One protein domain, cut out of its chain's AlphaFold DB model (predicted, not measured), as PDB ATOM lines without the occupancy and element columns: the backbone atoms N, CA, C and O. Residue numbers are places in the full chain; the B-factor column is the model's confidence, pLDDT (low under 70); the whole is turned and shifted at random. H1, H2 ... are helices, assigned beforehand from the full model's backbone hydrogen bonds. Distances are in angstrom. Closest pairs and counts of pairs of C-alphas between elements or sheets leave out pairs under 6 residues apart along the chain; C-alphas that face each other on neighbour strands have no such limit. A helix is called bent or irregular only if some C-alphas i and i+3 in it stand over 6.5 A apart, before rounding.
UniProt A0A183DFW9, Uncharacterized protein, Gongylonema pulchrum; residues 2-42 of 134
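What this domain is: This is residues 2 to 42 of the 134 residues of an uncharacterized protein of Gongylonema pulchrum (UniProt A0A183DFW9). Picture a long helix that runs nearly straight, with one gentle bend, and at its first end a short helix set off by a loop; neither helix packs on the other. The 41 printed residues hold two named helices, H1 then H2, and no named strand, and the class is all helix. The whole is extended, with a radius of gyration of the C-alphas of 15.6 A, and its outline is a rod of 50 by 16 by 10 A.

How they stand to each other: Start with H1, residues 2 to 8, which touches no helix. After it comes a short link of 6 residues to H2, residues 15 to 39, which by its hydrogen bonds was assigned as one helix but is bent: C-alphas 23 and 26 are 6.8 A apart. Its arms are H2a, residues 15 to 23, and H2b, residues 26 to 39, whose lines stand at a shallow tilt of 28 degrees. H1 is apart from H2a and from H2b. In H1, H2a and H2b, every backbone O i to N i+4 pair is within hydrogen-bond range.

Where its parts are: Find C-alpha 2 at (-33.021, 4.151, 38.578); from there H1 runs 10.0 A to C-alpha 8. Next find C-alpha 15 at (-33.525, 14.359, 37.992), where H2a begins; it runs 12.3 A to C-alpha 23. From C-alpha 26, H2b runs 20.0 A to C-alpha 39 at (-15.707, 22.273, 8.513).

The domain as a whole: Look at Asp 9 and Lys 42 for the two C-alphas farthest apart, 50.2 A. Residues 18 to 24, which belong to H2, stand free, and so do residues 26 to 42, of which 26 to 39 belong to H2. The printed part has no cut, and no link is long. In this predicted model the mean pLDDT of the printed part is 87.9, and no printed residue is under 70.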
ATOM      1  N   ASP A   2     -32.637   5.099  37.524       80.81
ATOM      2  CA  ASP A   2     -33.021   4.151  38.578       80.81
ATOM      3  C   ASP A   2     -31.825   3.360  39.131       80.81
ATOM      4  O   ASP A   2     -31.688   3.267  40.343       80.81
ATOM      5  N   ASN A   3     -30.872   2.951  38.279       80.88
ATOM      6  CA  ASN A   3     -29.599   2.365  38.738       80.88
ATOM      7  C   ASN A   3     -28.804   3.306  39.657       80.88
ATOM      8  O   ASN A   3     -28.216   2.860  40.632       80.88
ATOM      9  N   ILE A   4     -28.798   4.612  39.367       84.06
ATOM     10  CA  ILE A   4     -28.105   5.601  40.207       84.06
ATOM     11  C   ILE A   4     -28.832   5.717  41.540       84.06
ATOM     12  O   ILE A   4     -28.205   5.589  42.577       84.06
ATOM     13  N   LYS A   5     -30.158   5.880  41.516       83.81
ATOM     14  CA  LYS A   5     -30.977   5.917  42.732       83.81
ATOM     15  C   LYS A   5     -30.747   4.688  43.614       83.81
ATOM     16  O   LYS A   5     -30.742   4.821  44.823       83.81
ATOM     17  N   TRP A   6     -30.535   3.517  43.020       75.69
ATOM     18  CA  TRP A   6     -30.206   2.298  43.757       75.69
ATOM     19  C   TRP A   6     -28.806   2.329  44.391       75.69
ATOM     20  O   TRP A   6     -28.627   1.846  45.499       75.69
ATOM     21  N   MET A   7     -27.814   2.920  43.723       81.50
ATOM     22  CA  MET A   7     -26.453   3.024  44.265       81.50
ATOM     23  C   MET A   7     -26.318   4.032  45.413       81.50
ATOM     24  O   MET A   7     -25.421   3.886  46.235       81.50
ATOM     25  N   ILE A   8     -27.139   5.088  45.422       86.00
ATOM     26  CA  ILE A   8     -27.021   6.213  46.369       86.00
ATOM     27  C   ILE A   8     -28.278   6.429  47.226       86.00
ATOM     28  O   ILE A   8     -28.353   7.423  47.934       86.00
ATOM     29  N   ASP A   9     -29.270   5.544  47.141       80.69
ATOM     30  CA  ASP A   9     -30.579   5.563  47.826       80.69
ATOM     31  C   ASP A   9     -31.500   6.779  47.581       80.69
ATOM     32  O   ASP A   9     -32.689   6.739  47.908       80.69
ATOM     33  N   PHE A  10     -31.027   7.851  46.940       83.06
ATOM     34  CA  PHE A  10     -31.836   9.023  46.587       83.06
ATOM     35  C   PHE A  10     -31.738   9.388  45.098       83.06
ATOM     36  O   PHE A  10     -30.767   9.083  44.407       83.06
ATOM     37  N   TYR A  11     -32.760  10.074  44.572       80.06
ATOM     38  CA  TYR A  11     -32.682  10.647  43.226       80.06
ATOM     39  C   TYR A  11     -31.853  11.937  43.258       80.06
ATOM     40  O   TYR A  11     -32.146  12.812  44.076       80.06
ATOM     41  N   PRO A  12     -30.880  12.123  42.347       77.25
ATOM     42  CA  PRO A  12     -30.153  13.382  42.269       77.25
ATOM     43  C   PRO A  12     -31.131  14.530  41.966       77.25
ATOM     44  O   PRO A  12     -31.870  14.482  40.980       77.25
ATOM     45  N   LEU A  13     -31.149  15.566  42.806       73.12
ATOM     46  CA  LEU A  13     -31.867  16.816  42.543       73.12
ATOM     47  C   LEU A  13     -31.011  17.628  41.551       73.12
ATOM     48  O   LEU A  13     -29.876  17.938  41.913       73.12
ATOM     49  N   PRO A  14     -31.447  17.955  40.312       79.94
ATOM     50  CA  PRO A  14     -32.745  17.788  39.649       79.94
ATOM     51  C   PRO A  14     -32.730  16.660  38.589       79.94
ATOM     52  O   PRO A  14     -32.134  16.801  37.517       79.94
ATOM     53  N   TYR A  15     -33.454  15.564  38.844       81.00
ATOM     54  CA  TYR A  15     -33.525  14.359  37.992       81.00
ATOM     55  C   TYR A  15     -33.754  14.663  36.505       81.00
ATOM     56  O   TYR A  15     -33.133  14.062  35.625       81.00
ATOM     57  N   ILE A  16     -34.644  15.619  36.218       84.56
ATOM     58  CA  ILE A  16     -35.021  15.958  34.845       84.56
ATOM     59  C   ILE A  16     -33.882  16.649  34.088       84.56
ATOM     60  O   ILE A  16     -33.685  16.376  32.906       84.56
ATOM     61  N   VAL A  17     -33.088  17.476  34.775       87.50
ATOM     62  CA  VAL A  17     -31.952  18.190  34.181       87.50
ATOM     63  C   VAL A  17     -30.866  17.198  33.802       87.50
ATOM     64  O   VAL A  17     -30.407  17.220  32.666       87.50
ATOM     65  N   TRP A  18     -30.531  16.258  34.689       88.19
ATOM     66  CA  TRP A  18     -29.576  15.187  34.389       88.19
ATOM     67  C   TRP A  18     -30.018  14.320  33.209       88.19
ATOM     68  O   TRP A  18     -29.218  14.000  32.328       88.19
ATOM     69  N   LYS A  19     -31.311  13.985  33.146       87.06
ATOM     70  CA  LYS A  19     -31.874  13.213  32.034       87.06
ATOM     71  C   LYS A  19     -31.763  13.960  30.700       87.06
ATOM     72  O   LYS A  19     -31.381  13.352  29.704       87.06
ATOM     73  N   ILE A  20     -32.085  15.254  30.676       91.06
ATOM     74  CA  ILE A  20     -31.990  16.092  29.470       91.06
ATOM     75  C   ILE A  20     -30.528  16.300  29.068       91.06
ATOM     76  O   ILE A  20     -30.195  16.195  27.888       91.06
ATOM     77  N   LEU A  21     -29.655  16.541  30.045       92.12
ATOM     78  CA  LEU A  21     -28.231  16.762  29.835       92.12
ATOM     79  C   LEU A  21     -27.595  15.574  29.110       92.12
ATOM     80  O   LEU A  21     -27.023  15.750  28.038       92.12
ATOM     81  N   TRP A  22     -27.761  14.359  29.636       90.88
ATOM     82  CA  TRP A  22     -27.162  13.166  29.035       90.88
ATOM     83  C   TRP A  22     -27.833  12.736  27.734       90.88
ATOM     84  O   TRP A  22     -27.150  12.278  26.823       90.88
ATOM     85  N   LYS A  23     -29.158  12.890  27.616       91.25
ATOM     86  CA  LYS A  23     -29.886  12.437  26.424       91.25
ATOM     87  C   LYS A  23     -29.770  13.394  25.238       91.25
ATOM     88  O   LYS A  23     -29.809  12.932  24.104       91.25
ATOM     89  N   PHE A  24     -29.677  14.700  25.481       93.19
ATOM     90  CA  PHE A  24     -29.780  15.707  24.422       93.19
ATOM     91  C   PHE A  24     -28.591  16.658  24.381       93.19
ATOM     92  O   PHE A  24     -28.030  16.863  23.310       93.19
ATOM     93  N   ILE A  25     -28.172  17.219  25.517       94.69
ATOM     94  CA  ILE A  25     -27.132  18.258  25.522       94.69
ATOM     95  C   ILE A  25     -25.763  17.665  25.182       94.69
ATOM     96  O   ILE A  25     -25.094  18.164  24.284       94.69
ATOM     97  N   CYS A  26     -25.358  16.580  25.846       95.00
ATOM     98  CA  CYS A  26     -24.103  15.889  25.554       95.00
ATOM     99  C   CYS A  26     -23.987  15.491  24.071       95.00
ATOM    100  O   CYS A  26     -23.041  15.943  23.424       95.00
ATOM    101  N   PRO A  27     -24.924  14.714  23.484       94.88
ATOM    102  CA  PRO A  27     -24.803  14.326  22.080       94.88
ATOM    103  C   PRO A  27     -24.846  15.527  21.130       94.88
ATOM    104  O   PRO A  27     -24.125  15.523  20.134       94.88
ATOM    105  N   LEU A  28     -25.616  16.575  21.446       96.69
ATOM    106  CA  LEU A  28     -25.649  17.799  20.646       96.69
ATOM    107  C   LEU A  28     -24.297  18.523  20.650       96.69
ATOM    108  O   LEU A  28     -23.806  18.891  19.587       96.69
ATOM    109  N   ILE A  29     -23.674  18.695  21.820       96.38
ATOM    110  CA  ILE A  29     -22.364  19.350  21.943       96.38
ATOM    111  C   ILE A  29     -21.294  18.546  21.200       96.38
ATOM    112  O   ILE A  29     -20.531  19.124  20.427       96.38
ATOM    113  N   TYR A  30     -21.252  17.221  21.376       94.44
ATOM    114  CA  TYR A  30     -20.295  16.376  20.658       94.44
ATOM    115  C   TYR A  30     -20.514  16.416  19.140       94.44
ATOM    116  O   TYR A  30     -19.548  16.519  18.386       94.44
ATOM    117  N   SER A  31     -21.771  16.404  18.685       95.56
ATOM    118  CA  SER A  31     -22.115  16.535  17.265       95.56
ATOM    119  C   SER A  31     -21.696  17.893  16.694       95.56
ATOM    120  O   SER A  31     -21.107  17.949  15.612       95.56
ATOM    121  N   ALA A  32     -21.922  18.983  17.432       96.06
ATOM    122  CA  ALA A  32     -21.502  20.321  17.034       96.06
ATOM    123  C   ALA A  32     -19.973  20.432  16.962       96.06
ATOM    124  O   ALA A  32     -19.439  20.930  15.973       96.06
ATOM    125  N   MET A  33     -19.262  19.912  17.965       95.38
ATOM    126  CA  MET A  33     -17.801  19.925  18.002       95.38
ATOM    127  C   MET A  33     -17.197  19.127  16.843       95.38
ATOM    128  O   MET A  33     -16.285  19.613  16.176       95.38
ATOM    129  N   LEU A  34     -17.747  17.944  16.546       93.50
ATOM    130  CA  LEU A  34     -17.329  17.136  15.399       93.50
ATOM    131  C   LEU A  34     -17.597  17.856  14.069       93.50
ATOM    132  O   LEU A  34     -16.738  17.870  13.191       93.50
ATOM    133  N   SER A  35     -18.761  18.494  13.938       95.56
ATOM    134  CA  SER A  35     -19.131  19.245  12.734       95.56
ATOM    135  C   SER A  35     -18.183  20.421  12.500       95.56
ATOM    136  O   SER A  35     -17.668  20.592  11.398       95.56
ATOM    137  N   LEU A  36     -17.888  21.208  13.540       94.00
ATOM    138  CA  LEU A  36     -16.945  22.326  13.457       94.00
ATOM    139  C   LEU A  36     -15.519  21.864  13.145       94.00
ATOM    140  O   LEU A  36     -14.835  22.518  12.356       94.00
ATOM    141  N   ALA A  37     -15.084  20.740  13.722       90.75
ATOM    142  CA  ALA A  37     -13.793  20.134  13.412       90.75
ATOM    143  C   ALA A  37     -13.705  19.722  11.934       90.75
ATOM    144  O   ALA A  37     -12.682  19.957  11.296       90.75
ATOM    145  N   TRP A  38     -14.791  19.181  11.375       89.75
ATOM    146  CA  TRP A  38     -14.861  18.811   9.963       89.75
ATOM    147  C   TRP A  38     -14.846  20.030   9.036       89.75
ATOM    148  O   TRP A  38     -14.063  20.082   8.093       89.75
ATOM    149  N   PHE A  39     -15.666  21.047   9.319       92.69
ATOM    150  CA  PHE A  39     -15.707  22.273   8.513       92.69
ATOM    151  C   PHE A  39     -14.405  23.077   8.575       92.69
ATOM    152  O   PHE A  39     -14.029  23.717   7.596       92.69
ATOM    153  N   SER A  40     -13.714  23.049   9.714       87.06
ATOM    154  CA  SER A  40     -12.450  23.769   9.911       87.06
ATOM    155  C   SER A  40     -11.224  22.958   9.497       87.06
ATOM    156  O   SER A  40     -10.098  23.422   9.691       87.06
ATOM    157  N   TYR A  41     -11.418  21.761   8.943       84.75
ATOM    158  CA  TYR A  41     -10.326  20.911   8.506       84.75
ATOM    159  C   TYR A  41      -9.515  21.601   7.405       84.75
ATOM    160  O   TYR A  41     -10.030  21.973   6.350       84.75
ATOM    161  N   LYS A  42      -8.221  21.779   7.664       81.75
ATOM    162  CA  LYS A  42      -7.252  22.313   6.708       81.75
ATOM    163  C   LYS A  42      -6.064  21.361   6.640       81.75
ATOM    164  O   LYS A  42      -5.679  20.829   7.683       81.75
TER     165      LYS A  42